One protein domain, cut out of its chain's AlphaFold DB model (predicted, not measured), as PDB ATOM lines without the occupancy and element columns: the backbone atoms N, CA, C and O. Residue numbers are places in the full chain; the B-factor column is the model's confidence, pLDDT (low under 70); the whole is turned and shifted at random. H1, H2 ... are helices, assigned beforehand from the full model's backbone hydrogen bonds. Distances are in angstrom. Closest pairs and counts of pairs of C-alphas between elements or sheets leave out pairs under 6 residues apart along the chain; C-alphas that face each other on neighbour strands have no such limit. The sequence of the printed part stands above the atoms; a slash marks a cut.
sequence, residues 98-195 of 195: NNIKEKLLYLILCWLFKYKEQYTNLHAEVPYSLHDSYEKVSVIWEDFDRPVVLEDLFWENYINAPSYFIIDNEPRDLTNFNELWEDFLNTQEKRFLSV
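Overview. This is residues 98 to 195 of the 195 residues of an uncharacterized protein of Sporosarcina sp. P17b (UniProt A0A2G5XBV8). Look for two long helices, H1 and H4, crossing; H2 packs on H1 and H3 on H4, the four centres making a rough square. The 98 printed residues have four named helices, H1 to H4 in order, and no named strand: all helix. The whole is compact, radius of gyration of the C-alphas 13.4 A, spanning 43 by 29 by 23 A.

Arrangement. Start at H1, residues 98 to 118, with a kink of 50 degrees near residue 112. Its residues 103 to 110 alone touch H4, residues 177 to 193, at a steep 44 degrees; closest C-alphas: Tyr 106 and Gln 188, 6.6 A. H2, residues 133 to 143, forms a hairpin with H1; H3, residues 148 to 155, with H4. O i to N i+4 pairs are all within hydrogen-bond range in H2 and H4, 15 of 17 in H1, 1 of 4 in H3, where 3 of 5 i+3 pairs are.

Along the chain. From C-alpha 98 at (-30.341, 20.873, 23.338) H1 runs 28.0 A; H4 runs 24.1 A to C-alpha 193 at (-37.235, 19.216, 39.213).

Size, cuts and confidence. The printed part has no cut. Links H1 to H2 and H3 to H4 are long. pLDDT is under 70 at residues 125 to 126, 155 to 172 and 194 to 195.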
ATOM      1  N   ASN A  98     -28.890  20.842  23.487       91.81
ATOM      2  CA  ASN A  98     -30.341  20.873  23.338       91.81
ATOM      3  C   ASN A  98     -31.025  20.828  24.704       91.81
ATOM      4  O   ASN A  98     -31.946  21.597  24.947       91.81
ATOM      5  N   ASN A  99     -30.516  20.026  25.644       93.19
ATOM      6  CA  ASN A  99     -31.059  19.986  27.000       93.19
ATOM      7  C   ASN A  99     -30.863  21.322  27.742       93.19
ATOM      8  O   ASN A  99     -31.776  21.772  28.434       93.19
ATOM      9  N   ILE A 100     -29.717  21.993  27.552       95.00
ATOM     10  CA  ILE A 100     -29.485  23.349  28.084       95.00
ATOM     11  C   ILE A 100     -30.498  24.339  27.491       95.00
ATOM     12  O   ILE A 100     -31.138  25.087  28.235       95.00
ATOM     13  N   LYS A 101     -30.665  24.333  26.160       94.44
ATOM     14  CA  LYS A 101     -31.617  25.202  25.454       94.44
ATOM     15  C   LYS A 101     -33.047  24.980  25.941       94.44
ATOM     16  O   LYS A 101     -33.723  25.948  26.264       94.44
ATOM     17  N   GLU A 102     -33.492  23.732  26.049       94.75
ATOM     18  CA  GLU A 102     -34.849  23.386  26.488       94.75
ATOM     19  C   GLU A 102     -35.121  23.799  27.940       94.75
ATOM     20  O   GLU A 102     -36.205  24.298  28.248       94.75
ATOM     21  N   LYS A 103     -34.137  23.655  28.838       96.31
ATOM     22  CA  LYS A 103     -34.276  24.107  30.229       96.31
ATOM     23  C   LYS A 103     -34.343  25.629  30.333       96.31
ATOM     24  O   LYS A 103     -35.162  26.162  31.084       96.31
ATOM     25  N   LEU A 104     -33.515  26.335  29.561       96.75
ATOM     26  CA  LEU A 104     -33.562  27.794  29.486       96.75
ATOM     27  C   LEU A 104     -34.896  28.275  28.893       96.75
ATOM     28  O   LEU A 104     -35.525  29.176  29.446       96.75
ATOM     29  N   LEU A 105     -35.362  27.632  27.823       96.44
ATOM     30  CA  LEU A 105     -36.652  27.892  27.192       96.44
ATOM     31  C   LEU A 105     -37.810  27.723  28.180       96.44
ATOM     32  O   LEU A 105     -38.665  28.601  28.279       96.44
ATOM     33  N   TYR A 106     -37.813  26.643  28.961       97.06
ATOM     34  CA  TYR A 106     -38.791  26.433  30.027       97.06
ATOM     35  C   TYR A 106     -38.828  27.607  31.021       97.06
ATOM     36  O   TYR A 106     -39.906  28.127  31.318       97.06
ATOM     37  N   LEU A 107     -37.667  28.070  31.498       98.12
ATOM     38  CA  LEU A 107     -37.579  29.203  32.429       98.12
ATOM     39  C   LEU A 107     -38.124  30.502  31.825       98.12
ATOM     40  O   LEU A 107     -38.874  31.223  32.489       98.12
ATOM     41  N   ILE A 108     -37.775  30.778  30.567       98.00
ATOM     42  CA  ILE A 108     -38.248  31.950  29.821       98.00
ATOM     43  C   ILE A 108     -39.762  31.891  29.647       98.00
ATOM     44  O   ILE A 108     -40.445  32.876  29.917       98.00
ATOM     45  N   LEU A 109     -40.306  30.738  29.260       98.00
ATOM     46  CA  LEU A 109     -41.742  30.557  29.080       98.00
ATOM     47  C   LEU A 109     -42.502  30.632  30.410       98.00
ATOM     48  O   LEU A 109     -43.579  31.215  30.454       98.00
ATOM     49  N   CYS A 110     -41.941  30.138  31.516       98.25
ATOM     50  CA  CYS A 110     -42.498  30.348  32.855       98.25
ATOM     51  C   CYS A 110     -42.567  31.835  33.228       98.25
ATOM     52  O   CYS A 110     -43.582  32.308  33.748       98.25
ATOM     53  N   TRP A 111     -41.490  32.581  32.969       98.44
ATOM     54  CA  TRP A 111     -41.448  34.020  33.216       98.44
ATOM     55  C   TRP A 111     -42.470  34.757  32.347       98.44
ATOM     56  O   TRP A 111     -43.302  35.515  32.854       98.44
ATOM     57  N   LEU A 112     -42.458  34.478  31.044       98.06
ATOM     58  CA  LEU A 112     -43.362  35.076  30.076       98.06
ATOM     59  C   LEU A 112     -44.821  34.760  30.414       98.06
ATOM     60  O   LEU A 112     -45.638  35.668  30.393       98.06
ATOM     61  N   PHE A 113     -45.170  33.540  30.823       97.75
ATOM     62  CA  PHE A 113     -46.545  33.192  31.205       97.75
ATOM     63  C   PHE A 113     -47.076  34.063  32.349       97.75
ATOM     64  O   PHE A 113     -48.227  34.520  32.318       97.75
ATOM     65  N   LYS A 114     -46.218  34.328  33.343       97.75
ATOM     66  CA  LYS A 114     -46.543  35.136  34.524       97.75
ATOM     67  C   LYS A 114     -46.661  36.628  34.206       97.75
ATOM     68  O   LYS A 114     -47.496  37.303  34.805       97.75
ATOM     69  N   TYR A 115     -45.849  37.137  33.280       97.44
ATOM     70  CA  TYR A 115     -45.745  38.570  32.983       97.44
ATOM     71  C   TYR A 115     -46.111  38.936  31.538       97.44
ATOM     72  O   TYR A 115     -45.760  40.018  31.081       97.44
ATOM     73  N   LYS A 116     -46.833  38.066  30.822       94.56
ATOM     74  CA  LYS A 116     -47.144  38.190  29.382       94.56
ATOM     75  C   LYS A 116     -47.705  39.549  28.975       94.56
ATOM     76  O   LYS A 116     -47.352  40.048  27.915       94.56
ATOM     77  N   GLU A 117     -48.497  40.183  29.837       94.44
ATOM     78  CA  GLU A 117     -49.077  41.514  29.597       94.44
ATOM     79  C   GLU A 117     -48.029  42.638  29.477       94.44
ATOM     80  O   GLU A 117     -48.326  43.712  28.961       94.44
ATOM     81  N   GLN A 118     -46.797  42.417  29.945       94.25
ATOM     82  CA  GLN A 118     -45.694  43.383  29.856       94.25
ATOM     83  C   GLN A 118     -44.947  43.302  28.514       94.25
ATOM     84  O   GLN A 118     -44.250  44.243  28.145       94.25
ATOM     85  N   TYR A 119     -45.110  42.203  27.772       93.56
ATOM     86  CA  TYR A 119     -44.368  41.904  26.545       93.56
ATOM     87  C   TYR A 119     -45.234  42.132  25.308       93.56
ATOM     88  O   TYR A 119     -45.581  41.203  24.587       93.56
ATOM     89  N   THR A 120     -45.629  43.381  25.080       91.19
ATOM     90  CA  THR A 120     -46.552  43.763  23.995       91.19
ATOM     91  C   THR A 120     -45.856  44.176  22.708       91.19
ATOM     92  O   THR A 120     -46.542  44.496  21.744       91.19
ATOM     93  N   ASN A 121     -44.521  44.189  22.671       89.12
ATOM     94  CA  ASN A 121     -43.766  44.618  21.501       89.12
ATOM     95  C   ASN A 121     -42.633  43.642  21.187       89.12
ATOM     96  O   ASN A 121     -41.862  43.266  22.070       89.12
ATOM     97  N   LEU A 122     -42.525  43.287  19.912       87.94
ATOM     98  CA  LEU A 122     -41.361  42.654  19.317       87.94
ATOM     99  C   LEU A 122     -40.323  43.731  18.992       87.94
ATOM    100  O   LEU A 122     -40.618  44.686  18.267       87.94
ATOM    101  N   HIS A 123     -39.104  43.571  19.502       83.44
ATOM    102  CA  HIS A 123     -37.994  44.484  19.254       83.44
ATOM    103  C   HIS A 123     -37.171  44.015  18.048       83.44
ATOM    104  O   HIS A 123     -36.096  43.444  18.199       83.44
ATOM    105  N   ALA A 124     -37.687  44.277  16.847       74.94
ATOM    106  CA  ALA A 124     -36.988  44.068  15.576       74.94
ATOM    107  C   ALA A 124     -36.556  45.411  14.949       74.94
ATOM    108  O   ALA A 124     -36.736  46.473  15.551       74.94
ATOM    109  N   GLU A 125     -36.016  45.388  13.722       68.75
ATOM    110  CA  GLU A 125     -35.702  46.613  12.954       68.75
ATOM    111  C   GLU A 125     -36.906  47.567  12.857       68.75
ATOM    112  O   GLU A 125     -36.749  48.790  12.868       68.75
ATOM    113  N   VAL A 126     -38.114  46.999  12.815       69.12
ATOM    114  CA  VAL A 126     -39.387  47.707  12.948       69.12
ATOM    115  C   VAL A 126     -40.125  47.116  14.154       69.12
ATOM    116  O   VAL A 126     -40.316  45.901  14.186       69.12
ATOM    117  N   PRO A 127     -40.540  47.922  15.150       73.94
ATOM    118  CA  PRO A 127     -41.323  47.419  16.271       73.94
ATOM    119  C   PRO A 127     -42.685  46.911  15.803       73.94
ATOM    120  O   PRO A 127     -43.396  47.619  15.086       73.94
ATOM    121  N   TYR A 128     -43.070  45.724  16.263       81.81
ATOM    122  CA  TYR A 128     -44.401  45.174  16.021       81.81
ATOM    123  C   TYR A 128     -45.123  44.917  17.335       81.81
ATOM    124  O   TYR A 128     -44.526  44.403  18.279       81.81
ATOM    125  N   SER A 129     -46.409  45.259  17.400       86.88
ATOM    126  CA  SER A 129     -47.234  44.945  18.564       86.88
ATOM    127  C   SER A 129     -47.647  43.475  18.552       86.88
ATOM    128  O   SER A 129     -48.011  42.943  17.511       86.88
ATOM    129  N   LEU A 130     -47.587  42.847  19.722       88.19
ATOM    130  CA  LEU A 130     -47.988  41.464  19.958       88.19
ATOM    131  C   LEU A 130     -49.297  41.460  20.736       88.19
ATOM    132  O   LEU A 130     -49.387  42.018  21.838       88.19
ATOM    133  N   HIS A 131     -50.308  40.816  20.182       83.88
ATOM    134  CA  HIS A 131     -51.686  40.922  20.639       83.88
ATOM    135  C   HIS A 131     -52.062  39.834  21.639       83.88
ATOM    136  O   HIS A 131     -52.797  40.100  22.588       83.88
ATOM    137  N   ASP A 132     -51.509  38.634  21.498       86.44
ATOM    138  CA  ASP A 132     -51.926  37.474  22.283       86.44
ATOM    139  C   ASP A 132     -50.740  36.657  22.820       86.44
ATOM    140  O   ASP A 132     -49.572  37.002  22.624       86.44
ATOM    141  N   SER A 133     -51.039  35.633  23.621       89.94
ATOM    142  CA  SER A 133     -50.030  34.730  24.185       89.94
ATOM    143  C   SER A 133     -49.326  33.903  23.111       89.94
ATOM    144  O   SER A 133     -48.135  33.637  23.255       89.94
ATOM    145  N   TYR A 134     -50.043  33.504  22.058       89.00
ATOM    146  CA  TYR A 134     -49.498  32.677  20.989       89.00
ATOM    147  C   TYR A 134     -48.367  33.419  20.284       89.00
ATOM    148  O   TYR A 134     -47.268  32.888  20.199       89.00
ATOM    149  N   GLU A 135     -48.577  34.675  19.889       88.06
ATOM    150  CA  GLU A 135     -47.559  35.467  19.198       88.06
ATOM    151  C   GLU A 135     -46.292  35.631  20.037       88.06
ATOM    152  O   GLU A 135     -45.182  35.493  19.527       88.06
ATOM    153  N   LYS A 136     -46.447  35.856  21.345       92.12
ATOM    154  CA  LYS A 136     -45.313  35.979  22.272       92.12
ATOM    155  C   LYS A 136     -44.530  34.667  22.369       92.12
ATOM    156  O   LYS A 136     -43.304  34.689  22.333       92.12
ATOM    157  N   VAL A 137     -45.220  33.530  22.472       93.25
ATOM    158  CA  VAL A 137     -44.579  32.205  22.517       93.25
ATOM    159  C   VAL A 137     -43.952  31.848  21.166       93.25
ATOM    160  O   VAL A 137     -42.859  31.292  21.150       93.25
ATOM    161  N   SER A 138     -44.571  32.218  20.041       89.44
ATOM    162  CA  SER A 138     -44.008  32.026  18.700       89.44
ATOM    163  C   SER A 138     -42.706  32.791  18.502       89.44
ATOM    164  O   SER A 138     -41.772  32.222  17.951       89.44
ATOM    165  N   VAL A 139     -42.605  34.036  18.980       91.38
ATOM    166  CA  VAL A 139     -41.336  34.786  18.935       91.38
ATOM    167  C   VAL A 139     -40.239  34.024  19.675       91.38
ATOM    168  O   VAL A 139     -39.159  33.828  19.133       91.38
ATOM    169  N   ILE A 140     -40.525  33.527  20.881       93.56
ATOM    170  CA  ILE A 140     -39.547  32.743  21.646       93.56
ATOM    171  C   ILE A 140     -39.214  31.414  20.954       93.56
ATOM    172  O   ILE A 140     -38.077  30.957  21.008       93.56
ATOM    173  N   TRP A 141     -40.180  30.786  20.286       91.38
ATOM    174  CA  TRP A 141     -39.934  29.573  19.510       91.38
ATOM    175  C   TRP A 141     -38.969  29.833  18.345       91.38
ATOM    176  O   TRP A 141     -38.032  29.060  18.159       91.38
ATOM    177  N   GLU A 142     -39.145  30.938  17.614       89.06
ATOM    178  CA  GLU A 142     -38.234  31.382  16.548       89.06
ATOM    179  C   GLU A 142     -36.844  31.745  17.088       89.06
ATOM    180  O   GLU A 142     -35.848  31.260  16.554       89.06
ATOM    181  N   ASP A 143     -36.767  32.510  18.186       91.31
ATOM    182  CA  ASP A 143     -35.509  32.912  18.838       91.31
ATOM    183  C   ASP A 143     -34.621  31.694  19.182       91.31
ATOM    184  O   ASP A 143     -33.393  31.791  19.201       91.31
ATOM    185  N   PHE A 144     -35.243  30.537  19.441       91.75
ATOM    186  CA  PHE A 144     -34.587  29.273  19.787       91.75
ATOM    187  C   PHE A 144     -34.359  28.316  18.604       91.75
ATOM    188  O   PHE A 144     -33.937  27.180  18.838       91.75
ATOM    189  N   ASP A 145     -34.580  28.754  17.360       89.38
ATOM    190  CA  ASP A 145     -34.501  27.922  16.143       89.38
ATOM    191  C   ASP A 145     -35.513  26.763  16.151       89.38
ATOM    192  O   ASP A 145     -35.218  25.617  15.814       89.38
ATOM    193  N   ARG A 146     -36.734  27.074  16.598       87.12
ATOM    194  CA  ARG A 146     -37.919  26.207  16.564       87.12
ATOM    195  C   ARG A 146     -37.702  24.805  17.141       87.12
ATOM    196  O   ARG A 146     -37.908  23.807  16.448       87.12
ATOM    197  N   PRO A 147     -37.326  24.682  18.424       89.31
ATOM    198  CA  PRO A 147     -37.135  23.379  19.041       89.31
ATOM    199  C   PRO A 147     -38.417  22.542  18.995       89.31
ATOM    200  O   PRO A 147     -39.506  23.030  19.314       89.31
ATOM    201  N   VAL A 148     -38.249  21.256  18.669       88.31
ATOM    202  CA  VAL A 148     -39.327  20.253  18.560       88.31
ATOM    203  C   VAL A 148     -40.159  20.167  19.843       88.31
ATOM    204  O   VAL A 148     -41.350  19.900  19.796       88.31
ATOM    205  N   VAL A 149     -39.560  20.465  21.002       90.00
ATOM    206  CA  VAL A 149     -40.238  20.424  22.308       90.00
ATOM    207  C   VAL A 149     -41.472  21.337  22.398       90.00
ATOM    208  O   VAL A 149     -42.321  21.101  23.252       90.00
ATOM    209  N   LEU A 150     -41.573  22.380  21.562       88.50
ATOM    210  CA  LEU A 150     -42.749  23.254  21.517       88.50
ATOM    211  C   LEU A 150     -43.741  22.891  20.411       88.50
ATOM    212  O   LEU A 150     -44.798  23.515  20.367       88.50
ATOM    213  N   GLU A 151     -43.450  21.925  19.533       82.88
ATOM    214  CA  GLU A 151     -44.337  21.590  18.408       82.88
ATOM    215  C   GLU A 151     -45.763  21.286  18.875       82.88
ATOM    216  O   GLU A 151     -46.707  21.766  18.257       82.88
ATOM    217  N   ASP A 152     -45.936  20.614  20.015       77.25
ATOM    218  CA  ASP A 152     -47.254  20.295  20.581       77.25
ATOM    219  C   ASP A 152     -48.092  21.545  20.926       77.25
ATOM    220  O   ASP A 152     -49.322  21.506  20.862       77.25
ATOM    221  N   LEU A 153     -47.456  22.688  21.228       81.06
ATOM    222  CA  LEU A 153     -48.161  23.963  21.432       81.06
ATOM    223  C   LEU A 153     -48.690  24.562  20.120       81.06
ATOM    224  O   LEU A 153     -49.619  25.373  20.147       81.06
ATOM    225  N   PHE A 154     -48.107  24.180  18.982       74.69
ATOM    226  CA  PHE A 154     -48.373  24.771  17.670       74.69
ATOM    227  C   PHE A 154     -49.136  23.835  16.718       74.69
ATOM    228  O   PHE A 154     -49.944  24.311  15.923       74.69
ATOM    229  N   TRP A 155     -48.919  22.520  16.790       61.56
ATOM    230  CA  TRP A 155     -49.293  21.566  15.742       61.56
ATOM    231  C   TRP A 155     -50.710  20.994  15.884       61.56
ATOM    232  O   TRP A 155     -51.433  20.903  14.892       61.56
ATOM    233  N   GLU A 156     -51.152  20.638  17.096       53.97
ATOM    234  CA  GLU A 156     -52.402  19.871  17.252       53.97
ATOM    235  C   GLU A 156     -53.689  20.718  17.214       53.97
ATOM    236  O   GLU A 156     -54.755  20.179  16.929       53.97
ATOM    237  N   ASN A 157     -53.611  22.042  17.415       51.94
ATOM    238  CA  ASN A 157     -54.801  22.912  17.470       51.94
ATOM    239  C   ASN A 157     -54.813  24.073  16.457       51.94
ATOM    240  O   ASN A 157     -55.861  24.678  16.238       51.94
ATOM    241  N   TYR A 158     -53.693  24.358  15.783       56.25
ATOM    242  CA  TYR A 158     -53.560  25.493  14.861       56.25
ATOM    243  C   TYR A 158     -53.132  25.025  13.472       56.25
ATOM    244  O   TYR A 158     -52.116  25.454  12.942       56.25
ATOM    245  N   ILE A 159     -53.925  24.150  12.848       46.62
ATOM    246  CA  ILE A 159     -53.638  23.540  11.530       46.62
ATOM    247  C   ILE A 159     -53.448  24.560  10.377       46.62
ATOM    248  O   ILE A 159     -53.028  24.184   9.287       46.62
ATOM    249  N   ASN A 160     -53.666  25.859  10.602       49.34
ATOM    250  CA  ASN A 160     -53.362  26.924   9.638       49.34
ATOM    251  C   ASN A 160     -52.261  27.893  10.105       49.34
ATOM    252  O   ASN A 160     -52.100  28.955   9.504       49.34
ATOM    253  N   ALA A 161     -51.519  27.567  11.167       48.25
ATOM    254  CA  ALA A 161     -50.366  28.354  11.569       48.25
ATOM    255  C   ALA A 161     -49.291  28.280  10.463       48.25
ATOM    256  O   ALA A 161     -48.915  27.186  10.034       48.25
ATOM    257  N   PRO A 162     -48.818  29.424   9.953       50.62
ATOM    258  CA  PRO A 162     -47.799  29.464   8.915       50.62
ATOM    259  C   PRO A 162     -46.503  28.788   9.380       50.62
ATOM    260  O   PRO A 162     -46.177  28.772  10.562       50.62
ATOM    261  N   SER A 163     -45.718  28.267   8.432       53.91
ATOM    262  CA  SER A 163     -44.412  27.635   8.692       53.91
ATOM    263  C   SER A 163     -43.319  28.616   9.153       53.91
ATOM    264  O   SER A 163     -42.134  28.283   9.134       53.91
ATOM    265  N   TYR A 164     -43.705  29.839   9.501       56.09
ATOM    266  CA  TYR A 164     -42.890  30.935   9.999       56.09
ATOM    267  C   TYR A 164     -43.778  31.873  10.815       56.09
ATOM    268  O   TYR A 164     -44.978  31.954  10.550       56.09
ATOM    269  N   PHE A 165     -43.206  32.591  11.782       58.66
ATOM    270  CA  PHE A 165     -43.924  33.638  12.509       58.66
ATOM    271  C   PHE A 165     -44.553  34.651  11.541       58.66
ATOM    272  O   PHE A 165     -43.857  35.360  10.810       58.66
ATOM    273  N   ILE A 166     -45.884  34.718  11.544       61.88
ATOM    274  CA  ILE A 166     -46.650  35.769  10.878       61.88
ATOM    275  C   ILE A 166     -47.427  36.509  11.952       61.88
ATOM    276  O   ILE A 166     -48.188  35.913  12.714       61.88
ATOM    277  N   ILE A 167     -47.255  37.826  11.965       61.78
ATOM    278  CA  ILE A 167     -48.195  38.728  12.619       61.78
ATOM    279  C   ILE A 167     -49.377  38.836  11.673       61.78
ATOM    280  O   ILE A 167     -49.369  39.629  10.729       61.78
ATOM    281  N   ASP A 168     -50.332  37.935  11.855       60.56
ATOM    282  CA  ASP A 168     -51.559  37.930  11.080       60.56
ATOM    283  C   ASP A 168     -52.669  38.610  11.879       60.56
ATOM    284  O   ASP A 168     -52.866  38.302  13.056       60.56
ATOM    285  N   ASN A 169     -53.393  39.514  11.218       58.44
ATOM    286  CA  ASN A 169     -54.569  40.181  11.769       58.44
ATOM    287  C   ASN A 169     -55.823  39.295  11.704       58.44
ATOM    288  O   ASN A 169     -56.879  39.699  12.196       58.44
ATOM    289  N   GLU A 170     -55.737  38.118  11.079       61.94
ATOM    290  CA  GLU A 170     -56.830  37.153  11.061       61.94
ATOM    291  C   GLU A 170     -57.099  36.578  12.468       61.94
ATOM    292  O   GLU A 170     -56.170  36.232  13.207       61.94
ATOM    293  N   PRO A 171     -58.379  36.447  12.866       59.97
ATOM    294  CA  PRO A 171     -58.744  35.887  14.157       59.97
ATOM    295  C   PRO A 171     -58.326  34.412  14.250       59.97
ATOM    296  O   PRO A 171     -58.799  33.565  13.492       59.97
ATOM    297  N   ARG A 172     -57.463  34.102  15.223       69.44
ATOM    298  CA  ARG A 172     -57.055  32.734  15.575       69.44
ATOM    299  C   ARG A 172     -57.942  32.218  16.706       69.44
ATOM    300  O   ARG A 172     -58.232  32.948  17.653       69.44
ATOM    301  N   ASP A 173     -58.362  30.957  16.628       73.94
ATOM    302  CA  ASP A 173     -59.079  30.313  17.732       73.94
ATOM    303  C   ASP A 173     -58.100  29.909  18.839       73.94
ATOM    304  O   ASP A 173     -57.594  28.794  18.865       73.94
ATOM    305  N   LEU A 174     -57.822  30.838  19.754       78.69
ATOM    306  CA  LEU A 174     -56.901  30.644  20.877       78.69
ATOM    307  C   LEU A 174     -57.595  30.122  22.146       78.69
ATOM    308  O   LEU A 174     -57.023  30.247  23.233       78.69
ATOM    309  N   THR A 175     -58.817  29.581  22.037       76.44
ATOM    310  CA  THR A 175     -59.706  29.302  23.186       76.44
ATOM    311  C   THR A 175     -59.025  28.483  24.290       76.44
ATOM    312  O   THR A 175     -59.297  28.726  25.461       76.44
ATOM    313  N   ASN A 176     -58.054  27.625  23.942       84.12
ATOM    314  CA  ASN A 176     -57.332  26.774  24.897       84.12
ATOM    315  C   ASN A 176     -55.807  27.001  24.926       84.12
ATOM    316  O   ASN A 176     -55.088  26.226  25.553       84.12
ATOM    317  N   PHE A 177     -55.264  28.037  24.267       87.75
ATOM    318  CA  PHE A 177     -53.803  28.199  24.164       87.75
ATOM    319  C   PHE A 177     -53.116  28.298  25.529       87.75
ATOM    320  O   PHE A 177     -52.084  27.676  25.762       87.75
ATOM    321  N   ASN A 178     -53.689  29.087  26.442       90.75
ATOM    322  CA  ASN A 178     -53.097  29.282  27.763       90.75
ATOM    323  C   ASN A 178     -53.114  27.992  28.595       90.75
ATOM    324  O   ASN A 178     -52.183  27.786  29.364       90.75
ATOM    325  N   GLU A 179     -54.127  27.137  28.424       91.62
ATOM    326  CA  GLU A 179     -54.214  25.836  29.103       91.62
ATOM    327  C   GLU A 179     -53.138  24.882  28.570       91.62
ATOM    328  O   GLU A 179     -52.382  24.314  29.350       91.62
ATOM    329  N   LEU A 180     -52.975  24.801  27.243       91.06
ATOM    330  CA  LEU A 180     -51.908  24.012  26.612       91.06
ATOM    331  C   LEU A 180     -50.517  24.485  27.046       91.06
ATOM    332  O   LEU A 180     -49.634  23.678  27.336       91.06
ATOM    333  N   TRP A 181     -50.318  25.803  27.104       94.06
ATOM    334  CA  TRP A 181     -49.070  26.384  27.576       94.06
ATOM    335  C   TRP A 181     -48.821  26.032  29.047       94.06
ATOM    336  O   TRP A 181     -47.720  25.605  29.395       94.06
ATOM    337  N   GLU A 182     -49.827  26.139  29.912       95.69
ATOM    338  CA  GLU A 182     -49.708  25.743  31.316       95.69
ATOM    339  C   GLU A 182     -49.385  24.246  31.470       95.69
ATOM    340  O   GLU A 182     -48.474  23.889  32.222       95.69
ATOM    341  N   ASP A 183     -50.032  23.370  30.701       94.12
ATOM    342  CA  ASP A 183     -49.760  21.928  30.685       94.12
ATOM    343  C   ASP A 183     -48.333  21.600  30.222       94.12
ATOM    344  O   ASP A 183     -47.648  20.757  30.824       94.12
ATOM    345  N   PHE A 184     -47.842  22.306  29.202       94.56
ATOM    346  CA  PHE A 184     -46.445  22.229  28.782       94.56
ATOM    347  C   PHE A 184     -45.498  22.627  29.923       94.56
ATOM    348  O   PHE A 184     -44.565  21.881  30.238       94.56
ATOM    349  N   LEU A 185     -45.748  23.764  30.587       96.00
ATOM    350  CA  LEU A 185     -44.918  24.231  31.702       96.00
ATOM    351  C   LEU A 185     -44.910  23.224  32.856       96.00
ATOM    352  O   LEU A 185     -43.842  22.921  33.385       96.00
ATOM    353  N   ASN A 186     -46.065  22.653  33.200       95.50
ATOM    354  CA  ASN A 186     -46.193  21.623  34.233       95.50
ATOM    355  C   ASN A 186     -45.413  20.346  33.876       95.50
ATOM    356  O   ASN A 186     -44.856  19.676  34.750       95.50
ATOM    357  N   THR A 187     -45.366  19.992  32.593       94.56
ATOM    358  CA  THR A 187     -44.612  18.833  32.098       94.56
ATOM    359  C   THR A 187     -43.103  19.069  32.185       94.56
ATOM    360  O   THR A 187     -42.376  18.218  32.706       94.56
ATOM    361  N   GLN A 188     -42.626  20.239  31.751       94.81
ATOM    362  CA  GLN A 188     -41.206  20.598  31.841       94.81
ATOM    363  C   GLN A 188     -40.749  20.815  33.291       94.81
ATOM    364  O   GLN A 188     -39.644  20.411  33.647       94.81
ATOM    365  N   GLU A 189     -41.600  21.370  34.159       94.56
ATOM    366  CA  GLU A 189     -41.303  21.526  35.589       94.56
ATOM    367  C   GLU A 189     -41.004  20.165  36.231       94.56
ATOM    368  O   GLU A 189     -39.972  19.996  36.878       94.56
ATOM    369  N   LYS A 190     -41.830  19.143  35.961       93.69
ATOM    370  CA  LYS A 190     -41.567  17.766  36.416       93.69
ATOM    371  C   LYS A 190     -40.243  17.231  35.875       93.69
ATOM    372  O   LYS A 190     -39.490  16.617  36.627       93.69
ATOM    373  N   ARG A 191     -39.935  17.468  34.596       93.19
ATOM    374  CA  ARG A 191     -38.674  17.031  33.974       93.19
ATOM    375  C   ARG A 191     -37.449  17.646  34.659       93.19
ATOM    376  O   ARG A 191     -36.488  16.924  34.912       93.19
ATOM    377  N   PHE A 192     -37.478  18.940  34.971       91.81
ATOM    378  CA  PHE A 192     -36.314  19.675  35.485       91.81
ATOM    379  C   PHE A 192     -36.230  19.777  37.016       91.81
ATOM    380  O   PHE A 192     -35.194  20.207  37.525       91.81
ATOM    381  N   LEU A 193     -37.272  19.378  37.752       84.94
ATOM    382  CA  LEU A 193     -37.235  19.216  39.213       84.94
ATOM    383  C   LEU A 193     -36.811  17.812  39.667       84.94
ATOM    384  O   LEU A 193     -36.451  17.637  40.825       84.94
ATOM    385  N   SER A 194     -36.873  16.805  38.791       60.75
ATOM    386  CA  SER A 194     -36.638  15.396  39.152       60.75
ATOM    387  C   SER A 194     -35.155  14.994  39.263       60.75
ATOM    388  O   SER A 194     -34.830  13.835  39.002       60.75
ATOM    389  N   VAL A 195     -34.254  15.920  39.618       47.28
ATOM    390  CA  VAL A 195     -32.798  15.671  39.712       47.28
ATOM    391  C   VAL A 195     -32.335  15.641  41.160       47.28
ATOM    392  O   VAL A 195     -32.637  16.608  41.891       47.28
TER     393      VAL A 195